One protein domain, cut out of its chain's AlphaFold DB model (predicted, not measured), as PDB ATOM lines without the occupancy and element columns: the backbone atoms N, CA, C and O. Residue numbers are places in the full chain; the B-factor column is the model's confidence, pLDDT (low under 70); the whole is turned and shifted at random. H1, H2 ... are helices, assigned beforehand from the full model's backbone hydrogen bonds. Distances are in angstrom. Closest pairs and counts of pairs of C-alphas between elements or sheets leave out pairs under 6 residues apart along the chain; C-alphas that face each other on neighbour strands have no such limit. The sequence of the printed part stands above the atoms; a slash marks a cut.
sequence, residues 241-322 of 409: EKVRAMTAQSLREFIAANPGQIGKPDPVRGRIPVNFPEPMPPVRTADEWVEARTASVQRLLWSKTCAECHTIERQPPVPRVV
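AT A GLANCE: This is residues 241 to 322 of the 409 residues of an uncharacterized protein of Acidobacteria bacterium (UniProt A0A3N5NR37). Two long helices, H1 then H2, form a helical hairpin that opens like a V, with a wide loop, residues 258 to 285, swinging out between them and a final looped stretch, residues 306 to 322, beyond the end of H2. The printed part has 82 residues, under half of them in its two named helices, with no named strand; the class is all helix. It is compact, with a radius of gyration of the C-alphas of 13.5 A, yet elongated, spanning 40 by 25 by 18 A.

HOW THE PARTS SIT: H1, residues 241 to 257, touches H2, residues 286 to 305; their closest C-alphas, of Leu 251 and Val 290, are 6.0 A apart. They run opposite ways at a steep tilt of 41 degrees. In H1 and H2 every O i to N i+4 pair is within hydrogen-bond range. Residues 312 to 313 pair briefly with 320 to 321, antiparallel.

IN THESE COORDINATES: H1 measures 24.5 A from C-alpha 241 at (45.591, -11.185, -103.214) to C-alpha 257. H2 measures 25.8 A, ending with C-alpha 305 at (32.201, -4.853, -96.988).

THE WHOLE: The C-alphas farthest apart, of Gly 260 and Val 322, are 39.9 A apart. The printed part has no cut; the 28-residue link is long. pLDDT is under 70 at residues 268 to 271 and 273 to 280.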
ATOM      1  N   GLU A 241      45.190  -9.956-102.537       94.88
ATOM      2  CA  GLU A 241      45.591 -11.185-103.214       94.88
ATOM      3  C   GLU A 241      45.250 -12.428-102.386       94.88
ATOM      4  O   GLU A 241      44.677 -13.384-102.918       94.88
ATOM      5  N   LYS A 242      45.545 -12.405-101.081       96.31
ATOM      6  CA  LYS A 242      45.247 -13.512-100.161       96.31
ATOM      7  C   LYS A 242      43.746 -13.655 -99.941       96.31
ATOM      8  O   LYS A 242      43.234 -14.774 -99.938       96.31
ATOM      9  N   VAL A 243      43.029 -12.534 -99.837       95.88
ATOM     10  CA  VAL A 243      41.560 -12.520 -99.769       95.88
ATOM     11  C   VAL A 243      40.958 -13.182-101.010       95.88
ATOM     12  O   VAL A 243      40.117 -14.076-100.889       95.88
ATOM     13  N   ARG A 244      41.410 -12.799-102.213       93.88
ATOM     14  CA  ARG A 244      40.952 -13.406-103.473       93.88
ATOM     15  C   ARG A 244      41.282 -14.897-103.537       93.88
ATOM     16  O   ARG A 244      40.418 -15.685-103.911       93.88
ATOM     17  N   ALA A 245      42.505 -15.287-103.182       94.44
ATOM     18  CA  ALA A 245      42.932 -16.682-103.210       94.44
ATOM     19  C   ALA A 245      42.082 -17.562-102.280       94.44
ATOM     20  O   ALA A 245      41.532 -18.566-102.735       94.44
ATOM     21  N   MET A 246      41.909 -17.150-101.019       96.12
ATOM     22  CA  MET A 246      41.153 -17.908-100.015       96.12
ATOM     23  C   MET A 246      39.680 -18.054-100.412       96.12
ATOM     24  O   MET A 246      39.128 -19.154-100.405       96.12
ATOM     25  N   THR A 247      39.043 -16.953-100.815       95.38
ATOM     26  CA  THR A 247      37.627 -16.975-101.208       95.38
ATOM     27  C   THR A 247      37.387 -17.829-102.452       95.38
ATOM     28  O   THR A 247      36.461 -18.637-102.466       95.38
ATOM     29  N   ALA A 248      38.255 -17.740-103.465       94.00
ATOM     30  CA  ALA A 248      38.166 -18.589-104.653       94.00
ATOM     31  C   ALA A 248      38.407 -20.074-104.329       94.00
ATOM     32  O   ALA A 248      37.745 -20.943-104.893       94.00
ATOM     33  N   GLN A 249      39.340 -20.382-103.423       95.94
ATOM     34  CA  GLN A 249      39.562 -21.747-102.944       95.94
ATOM     35  C   GLN A 249      38.322 -22.292-102.221       95.94
ATOM     36  O   GLN A 249      37.846 -23.369-102.573       95.94
ATOM     37  N   SER A 250      37.740 -21.512-101.306       96.75
ATOM     38  CA  SER A 250      36.527 -21.892-100.569       96.75
ATOM     39  C   SER A 250      35.353 -22.207-101.501       96.75
ATOM     40  O   SER A 250      34.615 -23.163-101.277       96.75
ATOM     41  N   LEU A 251      35.188 -21.429-102.578       95.56
ATOM     42  CA  LEU A 251      34.161 -21.679-103.593       95.56
ATOM     43  C   LEU A 251      34.391 -23.005-104.334       95.56
ATOM     44  O   LEU A 251      33.440 -23.766-104.519       95.56
ATOM     45  N   ARG A 252      35.636 -23.302-104.732       96.38
ATOM     46  CA  ARG A 252      35.985 -24.564-105.411       96.38
ATOM     47  C   ARG A 252      35.734 -25.776-104.520       96.38
ATOM     48  O   ARG A 252      35.131 -26.745-104.968       96.38
ATOM     49  N   GLU A 253      36.160 -25.708-103.264       96.88
ATOM     50  CA  GLU A 253      35.944 -26.777-102.284       96.88
ATOM     51  C   GLU A 253      34.449 -27.001-102.031       96.88
ATOM     52  O   GLU A 253      33.975 -28.138-102.050       96.88
ATOM     53  N   PHE A 254      33.683 -25.916-101.877       95.81
ATOM     54  CA  PHE A 254      32.244 -25.998-101.661       95.81
ATOM     55  C   PHE A 254      31.517 -26.670-102.831       95.81
ATOM     56  O   PHE A 254      30.727 -27.587-102.599       95.81
ATOM     57  N   ILE A 255      31.763 -26.242-104.077       95.19
ATOM     58  CA  ILE A 255      31.044 -26.790-105.236       95.19
ATOM     59  C   ILE A 255      31.467 -28.226-105.555       95.19
ATOM     60  O   ILE A 255      30.621 -29.026-105.946       95.19
ATOM     61  N   ALA A 256      32.735 -28.584-105.314       95.88
ATOM     62  CA  ALA A 256      33.214 -29.959-105.447       95.88
ATOM     63  C   ALA A 256      32.497 -30.907-104.471       95.88
ATOM     64  O   ALA A 256      32.119 -32.014-104.849       95.88
ATOM     65  N   ALA A 257      32.251 -30.455-103.238       96.62
ATOM     66  CA  ALA A 257      31.482 -31.208-102.248       96.62
ATOM     67  C   ALA A 257      29.958 -31.162-102.489       96.62
ATOM     68  O   ALA A 257      29.232 -32.028-102.004       96.62
ATOM     69  N   ASN A 258      29.457 -30.166-103.228       94.50
ATOM     70  CA  ASN A 258      28.025 -29.910-103.418       94.50
ATOM     71  C   ASN A 258      27.652 -29.686-104.899       94.50
ATOM     72  O   ASN A 258      27.053 -28.656-105.227       94.50
ATOM     73  N   PRO A 259      27.918 -30.641-105.811       92.81
ATOM     74  CA  PRO A 259      27.716 -30.444-107.252       92.81
ATOM     75  C   PRO A 259      26.255 -30.135-107.618       92.81
ATOM     76  O   PRO A 259      25.977 -29.429-108.583       92.81
ATOM     77  N   GLY A 260      25.301 -30.592-106.803       91.69
ATOM     78  CA  GLY A 260      23.878 -30.307-106.977       91.69
ATOM     79  C   GLY A 260      23.458 -28.856-106.709       91.69
ATOM     80  O   GLY A 260      22.256 -28.597-106.747       91.69
ATOM     81  N   GLN A 261      24.381 -27.940-106.386       89.19
ATOM     82  CA  GLN A 261      24.108 -26.499-106.258       89.19
ATOM     83  C   GLN A 261      24.319 -25.703-107.550       89.19
ATOM     84  O   GLN A 261      23.933 -24.535-107.615       89.19
ATOM     85  N   ILE A 262      24.889 -26.315-108.589       89.88
ATOM     86  CA  ILE A 262      25.027 -25.670-109.898       89.88
ATOM     87  C   ILE A 262      23.628 -25.313-110.426       89.88
ATOM     88  O   ILE A 262      22.729 -26.153-110.455       89.88
ATOM     89  N   GLY A 263      23.432 -24.047-110.802       82.31
ATOM     90  CA  GLY A 263      22.171 -23.539-111.351       82.31
ATOM     91  C   GLY A 263      21.023 -23.362-110.347       82.31
ATOM     92  O   GLY A 263      19.934 -22.962-110.756       82.31
ATOM     93  N   LYS A 264      21.228 -23.627-109.047       83.12
ATOM     94  CA  LYS A 264      20.209 -23.372-108.016       83.12
ATOM     95  C   LYS A 264      20.237 -21.916-107.536       83.12
ATOM     96  O   LYS A 264      21.315 -21.324-107.451       83.12
ATOM     97  N   PRO A 265      19.073 -21.336-107.193       76.12
ATOM     98  CA  PRO A 265      19.017 -20.011-106.593       76.12
ATOM     99  C   PRO A 265      19.655 -20.020-105.201       76.12
ATOM    100  O   PRO A 265      19.518 -20.984-104.444       76.12
ATOM    101  N   ASP A 266      20.321 -18.920-104.853       73.88
ATOM    102  CA  ASP A 266      20.882 -18.753-103.518       73.88
ATOM    103  C   ASP A 266      19.772 -18.635-102.464       73.88
ATOM    104  O   ASP A 266      18.749 -17.979-102.692       73.88
ATOM    105  N   PRO A 267      19.955 -19.234-101.275       70.12
ATOM    106  CA  PRO A 267      19.028 -19.033-100.183       70.12
ATOM    107  C   PRO A 267      19.100 -17.577 -99.729       70.12
ATOM    108  O   PRO A 267      20.186 -17.019 -99.554       70.12
ATOM    109  N   VAL A 268      17.942 -16.979 -99.448       60.62
ATOM    110  CA  VAL A 268      17.864 -15.662 -98.807       60.62
ATOM    111  C   VAL A 268      18.327 -15.810 -97.355       60.62
ATOM    112  O   VAL A 268      17.538 -16.019 -96.438       60.62
ATOM    113  N   ARG A 269      19.642 -15.771 -97.132       58.81
ATOM    114  CA  ARG A 269      20.248 -15.768 -95.797       58.81
ATOM    115  C   ARG A 269      20.609 -14.338 -95.421       58.81
ATOM    116  O   ARG A 269      21.358 -13.678 -96.131       58.81
ATOM    117  N   GLY A 270      20.165 -13.893 -94.244       59.72
ATOM    118  CA  GLY A 270      20.422 -12.549 -93.701       59.72
ATOM    119  C   GLY A 270      21.883 -12.230 -93.342       59.72
ATOM    120  O   GLY A 270      22.119 -11.301 -92.576       59.72
ATOM    121  N   ARG A 271      22.857 -13.000 -93.847       67.75
ATOM    122  CA  ARG A 271      24.298 -12.786 -93.625       67.75
ATOM    123  C   ARG A 271      24.919 -11.857 -94.667       67.75
ATOM    124  O   ARG A 271      25.887 -11.171 -94.361       67.75
ATOM    125  N   ILE A 272      24.341 -11.810 -95.867       70.12
ATOM    126  CA  ILE A 272      24.709 -10.867 -96.925       70.12
ATOM    127  C   ILE A 272      23.527  -9.919 -97.129       70.12
ATOM    128  O   ILE A 272      22.378 -10.369 -97.109       70.12
ATOM    129  N   PRO A 273      23.761  -8.606 -97.297       62.22
ATOM    130  CA  PRO A 273      22.686  -7.669 -97.572       62.22
ATOM    131  C   PRO A 273      21.880  -8.095 -98.803       62.22
ATOM    132  O   PRO A 273      22.430  -8.190 -99.895       62.22
ATOM    133  N   VAL A 274      20.566  -8.259 -98.635       54.59
ATOM    134  CA  VAL A 274      19.626  -8.718 -99.680       54.59
ATOM    135  C   VAL A 274      19.629  -7.874-100.967       54.59
ATOM    136  O   VAL A 274      19.191  -8.351-102.006       54.59
ATOM    137  N   ASN A 275      20.175  -6.654-100.924       57.19
ATOM    138  CA  ASN A 275      20.226  -5.710-102.048       57.19
ATOM    139  C   ASN A 275      21.581  -5.692-102.796       57.19
ATOM    140  O   ASN A 275      21.900  -4.690-103.433       57.19
ATOM    141  N   PHE A 276      22.428  -6.725-102.679       56.72
ATOM    142  CA  PHE A 276      23.770  -6.739-103.289       56.72
ATOM    143  C   PHE A 276      24.225  -8.160-103.705       56.72
ATOM    144  O   PHE A 276      24.540  -8.954-102.821       56.72
ATOM    145  N   PRO A 277      24.431  -8.449-105.010       54.69
ATOM    146  CA  PRO A 277      23.569  -8.104-106.150       54.69
ATOM    147  C   PRO A 277      23.265  -9.302-107.100       54.69
ATOM    148  O   PRO A 277      24.044 -10.245-107.171       54.69
ATOM    149  N   GLU A 278      22.190  -9.142-107.893       60.41
ATOM    150  CA  GLU A 278      21.790  -9.840-109.146       60.41
ATOM    151  C   GLU A 278      21.540 -11.369-109.138       60.41
ATOM    152  O   GLU A 278      22.276 -12.124-108.505       60.41
ATOM    153  N   PRO A 279      20.528 -11.870-109.891       60.62
ATOM    154  CA  PRO A 279      20.448 -13.292-110.214       60.62
ATOM    155  C   PRO A 279      21.757 -13.710-110.883       60.62
ATOM    156  O   PRO A 279      22.175 -13.080-111.856       60.62
ATOM    157  N   MET A 280      22.408 -14.755-110.364       66.81
ATOM    158  CA  MET A 280      23.593 -15.296-111.022       66.81
ATOM    159  C   MET A 280      23.269 -15.593-112.494       66.81
ATOM    160  O   MET A 280      22.165 -16.070-112.788       66.81
ATOM    161  N   PRO A 281      24.210 -15.338-113.422       72.81
ATOM    162  CA  PRO A 281      24.045 -15.795-114.791       72.81
ATOM    163  C   PRO A 281      23.787 -17.310-114.795       72.81
ATOM    164  O   PRO A 281      24.227 -18.011-113.878       72.81
ATOM    165  N   PRO A 282      23.063 -17.842-115.792       79.81
ATOM    166  CA  PRO A 282      22.848 -19.277-115.888       79.81
ATOM    167  C   PRO A 282      24.202 -19.980-116.034       79.81
ATOM    168  O   PRO A 282      24.873 -19.839-117.052       79.81
ATOM    169  N   VAL A 283      24.586 -20.733-115.005       87.44
ATOM    170  CA  VAL A 283      25.819 -21.529-114.952       87.44
ATOM    171  C   VAL A 283      25.484 -23.009-115.107       87.44
ATOM    172  O   VAL A 283      24.503 -23.493-114.538       87.44
ATOM    173  N   ARG A 284      26.281 -23.729-115.897       89.19
ATOM    174  CA  ARG A 284      26.081 -25.145-116.246       89.19
ATOM    175  C   ARG A 284      27.202 -26.043-115.746       89.19
ATOM    176  O   ARG A 284      26.983 -27.239-115.570       89.19
ATOM    177  N   THR A 285      28.385 -25.484-115.512       92.31
ATOM    178  CA  THR A 285      29.557 -26.220-115.028       92.31
ATOM    179  C   THR A 285      30.019 -25.700-113.667       92.31
ATOM    180  O   THR A 285      29.631 -24.614-113.229       92.31
ATOM    181  N   ALA A 286      30.850 -26.485-112.978       91.44
ATOM    182  CA  ALA A 286      31.459 -26.060-111.721       91.44
ATOM    183  C   ALA A 286      32.384 -24.846-111.921       91.44
ATOM    184  O   ALA A 286      32.368 -23.934-111.098       91.44
ATOM    185  N   ASP A 287      33.129 -24.796-113.029       92.31
ATOM    186  CA  ASP A 287      34.031 -23.682-113.335       92.31
ATOM    187  C   ASP A 287      33.261 -22.387-113.606       92.31
ATOM    188  O   ASP A 287      33.579 -21.354-113.017       92.31
ATOM    189  N   GLU A 288      32.185 -22.456-114.399       91.88
ATOM    190  CA  GLU A 288      31.287 -21.316-114.632       91.88
ATOM    191  C   GLU A 288      30.669 -20.816-113.318       91.88
ATOM    192  O   GLU A 288      30.578 -19.609-113.083       91.88
ATOM    193  N   TRP A 289      30.280 -21.737-112.425       91.75
ATOM    194  CA  TRP A 289      29.757 -21.392-111.103       91.75
ATOM    195  C   TRP A 289      30.810 -20.677-110.247       91.75
ATOM    196  O   TRP A 289      30.517 -19.635-109.658       91.75
ATOM    197  N   VAL A 290      32.043 -21.191-110.200       92.62
ATOM    198  CA  VAL A 290      33.139 -20.590-109.425       92.62
ATOM    199  C   VAL A 290      33.497 -19.213-109.969       92.62
ATOM    200  O   VAL A 290      33.689 -18.290-109.177       92.62
ATOM    201  N   GLU A 291      33.571 -19.039-111.287       90.50
ATOM    202  CA  GLU A 291      33.894 -17.758-111.915       90.50
ATOM    203  C   GLU A 291      32.822 -16.699-111.621       90.50
ATOM    204  O   GLU A 291      33.132 -15.633-111.074       90.50
ATOM    205  N   ALA A 292      31.552 -17.017-111.895       88.94
ATOM    206  CA  ALA A 292      30.431 -16.107-111.665       88.94
ATOM    207  C   ALA A 292      30.343 -15.679-110.193       88.94
ATOM    208  O   ALA A 292      30.137 -14.502-109.869       88.94
ATOM    209  N   ARG A 293      30.551 -16.631-109.283       89.25
ATOM    210  CA  ARG A 293      30.457 -16.389-107.847       89.25
ATOM    211  C   ARG A 293      31.676 -15.678-107.290       89.25
ATOM    212  O   ARG A 293      31.514 -14.783-106.467       89.25
ATOM    213  N   THR A 294      32.870 -15.962-107.808       90.25
ATOM    214  CA  THR A 294      34.075 -15.175-107.511       90.25
ATOM    215  C   THR A 294      33.854 -13.714-107.893       90.25
ATOM    216  O   THR A 294      34.139 -12.828-107.090       90.25
ATOM    217  N   ALA A 295      33.274 -13.432-109.063       88.12
ATOM    218  CA  ALA A 295      32.951 -12.061-109.455       88.12
ATOM    219  C   ALA A 295      31.955 -11.393-108.485       88.12
ATOM    220  O   ALA A 295      32.138 -10.229-108.124       88.12
ATOM    221  N   SER A 296      30.938 -12.127-108.016       88.00
ATOM    222  CA  SER A 296      29.991 -11.636-107.003       88.00
ATOM    223  C   SER A 296      30.674 -11.338-105.660       88.00
ATOM    224  O   SER A 296      30.537 -10.233-105.132       88.00
ATOM    225  N   VAL A 297      31.500 -12.267-105.166       90.62
ATOM    226  CA  VAL A 297      32.308 -12.117-103.945       90.62
ATOM    227  C   VAL A 297      33.197 -10.878-104.022       90.62
ATOM    228  O   VAL A 297      33.205 -10.058-103.105       90.62
ATOM    229  N   GLN A 298      33.926 -10.705-105.125       89.88
ATOM    230  CA  GLN A 298      34.813  -9.557-105.311       89.88
ATOM    231  C   GLN A 298      34.020  -8.239-105.319       89.88
ATOM    232  O   GLN A 298      34.447  -7.262-104.704       89.88
ATOM    233  N   ARG A 299      32.833  -8.194-105.942       88.12
ATOM    234  CA  ARG A 299      31.966  -7.006-105.877       88.12
ATOM    235  C   ARG A 299      31.479  -6.728-104.455       88.12
ATOM    236  O   ARG A 299      31.565  -5.580-104.019       88.12
ATOM    237  N   LEU A 300      30.994  -7.747-103.743       88.94
ATOM    238  CA  LEU A 300      30.509  -7.622-102.367       88.94
ATOM    239  C   LEU A 300      31.607  -7.090-101.443       88.94
ATOM    240  O   LEU A 300      31.405  -6.085-100.764       88.94
ATOM    241  N   LEU A 301      32.777  -7.730-101.449       91.44
ATOM    242  CA  LEU A 301      33.879  -7.344-100.577       91.44
ATOM    243  C   LEU A 301      34.381  -5.941-100.921       91.44
ATOM    244  O   LEU A 301      34.394  -5.064-100.062       91.44
ATOM    245  N   TRP A 302      34.721  -5.669-102.180       92.19
ATOM    246  CA  TRP A 302      35.446  -4.443-102.523       92.19
ATOM    247  C   TRP A 302      34.575  -3.218-102.773       92.19
ATOM    248  O   TRP A 302      35.084  -2.104-102.706       92.19
ATOM    249  N   SER A 303      33.283  -3.389-103.064       88.94
ATOM    250  CA  SER A 303      32.358  -2.256-103.248       88.94
ATOM    251  C   SER A 303      31.453  -2.018-102.044       88.94
ATOM    252  O   SER A 303      30.790  -0.986-101.998       88.94
ATOM    253  N   LYS A 304      31.420  -2.949-101.083       87.56
ATOM    254  CA  LYS A 304      30.619  -2.829 -99.866       87.56
ATOM    255  C   LYS A 304      31.448  -3.155 -98.631       87.56
ATOM    256  O   LYS A 304      31.975  -2.231 -98.030       87.56
ATOM    257  N   THR A 305      31.660  -4.427 -98.295       90.94
ATOM    258  CA  THR A 305      32.201  -4.853 -96.988       90.94
ATOM    259  C   THR A 305      33.513  -4.158 -96.598       90.94
ATOM    260  O   THR A 305      33.601  -3.557 -95.533       90.94
ATOM    261  N   CYS A 306      34.531  -4.193 -97.458       93.88
ATOM    262  CA  CYS A 306      35.812  -3.526 -97.229       93.88
ATOM    263  C   CYS A 306      35.702  -2.009 -97.427       93.88
ATOM    264  O   CYS A 306      36.343  -1.255 -96.701       93.88
ATOM    265  N   ALA A 307      34.880  -1.560 -98.382       93.56
ATOM    266  CA  ALA A 307      34.695  -0.147 -98.720       93.56
ATOM    267  C   ALA A 307      33.934   0.663 -97.655       93.56
ATOM    268  O   ALA A 307      34.038   1.892 -97.660       93.56
ATOM    269  N   GLU A 308      33.203   0.005 -96.747       92.25
ATOM    270  CA  GLU A 308      32.584   0.652 -95.581       92.25
ATOM    271  C   GLU A 308      33.643   1.288 -94.672       92.25
ATOM    272  O   GLU A 308      33.412   2.360 -94.123       92.25
ATOM    273  N   CYS A 309      34.821   0.663 -94.548       94.69
ATOM    274  CA  CYS A 309      35.903   1.141 -93.683       94.69
ATOM    275  C   CYS A 309      37.088   1.710 -94.471       94.69
ATOM    276  O   CYS A 309      37.706   2.679 -94.042       94.69
ATOM    277  N   HIS A 310      37.424   1.127 -95.620       96.19
ATOM    278  CA  HIS A 310      38.617   1.481 -96.388       96.19
ATOM    279  C   HIS A 310      38.295   2.346 -97.604       96.19
ATOM    280  O   HIS A 310      37.210   2.284 -98.191       96.19
ATOM    281  N   THR A 311      39.288   3.120 -98.032       95.06
ATOM    282  CA  THR A 311      39.303   3.714 -99.371       95.06
ATOM    283  C   THR A 311      39.882   2.692-100.343       95.06
ATOM    284  O   THR A 311      41.029   2.265-100.204       95.06
ATOM    285  N   ILE A 312      39.063   2.280-101.312       95.19
ATOM    286  CA  ILE A 312      39.380   1.228-102.280       95.19
ATOM    287  C   ILE A 312      39.573   1.861-103.660       95.19
ATOM    288  O   ILE A 312      38.656   2.478-104.200       95.19
ATOM    289  N   GLU A 313      40.748   1.669-104.248       94.50
ATOM    290  CA  GLU A 313      41.064   2.069-105.618       94.50
ATOM    291  C   GLU A 313      40.916   0.860-106.546       94.50
ATOM    292  O   GLU A 313      41.570  -0.173-106.376       94.50
ATOM    293  N   ARG A 314      40.034   0.970-107.544       87.81
ATOM    294  CA  ARG A 314      39.773  -0.120-108.490       87.81
ATOM    295  C   ARG A 314      40.973  -0.308-109.415       87.81
ATOM    296  O   ARG A 314      41.240   0.541-110.260       87.81
ATOM    297  N   GLN A 315      41.659  -1.436-109.265       85.50
ATOM    298  CA  GLN A 315      42.784  -1.852-110.099       85.50
ATOM    299  C   GLN A 315      42.643  -3.353-110.419       85.50
ATOM    300  O   GLN A 315      42.193  -4.111-109.558       85.50
ATOM    301  N   PRO A 316      42.943  -3.813-111.644       80.81
ATOM    302  CA  PRO A 316      43.074  -5.240-111.947       80.81
ATOM    303  C   PRO A 316      44.462  -5.766-111.531       80.81
ATOM    304  O   PRO A 316      45.434  -5.025-111.665       80.81
ATOM    305  N   PRO A 317      44.616  -7.038-111.103       81.00
ATOM    306  CA  PRO A 317      43.595  -8.080-110.934       81.00
ATOM    307  C   PRO A 317      42.966  -8.130-109.521       81.00
ATOM    308  O   PRO A 317      42.103  -8.971-109.268       81.00
ATOM    309  N   VAL A 318      43.413  -7.284-108.592       88.25
ATOM    310  CA  VAL A 318      42.803  -7.017-107.276       88.25
ATOM    311  C   VAL A 318      42.906  -5.521-106.973       88.25
ATOM    312  O   VAL A 318      43.856  -4.885-107.433       88.25
ATOM    313  N   PRO A 319      41.955  -4.939-106.221       93.31
ATOM    314  CA  PRO A 319      41.990  -3.513-105.938       93.31
ATOM    315  C   PRO A 319      43.150  -3.143-105.015       93.31
ATOM    316  O   PRO A 319      43.583  -3.939-104.181       93.31
ATOM    317  N   ARG A 320      43.576  -1.883-105.092       94.75
ATOM    318  CA  ARG A 320      44.506  -1.301-104.128       94.75
ATOM    319  C   ARG A 320      43.723  -0.734-102.945       94.75
ATOM    320  O   ARG A 320      42.825   0.088-103.115       94.75
ATOM    321  N   VAL A 321      44.081  -1.157-101.736       95.50
ATOM    322  CA  VAL A 321      43.549  -0.599-100.485       95.50
ATOM    323  C   VAL A 321      44.483   0.518-100.029       95.50
ATOM    324  O   VAL A 321      45.679   0.287 -99.846       95.50
ATOM    325  N   VAL A 322      43.965   1.738 -99.871       95.19
ATOM    326  CA  VAL A 322      44.776   2.863 -99.386       95.19
ATOM    327  C   VAL A 322      45.178   2.596 -97.929       95.19
ATOM    328  O   VAL A 322      44.299   2.303 -97.116       95.19
TER     329      VAL A 322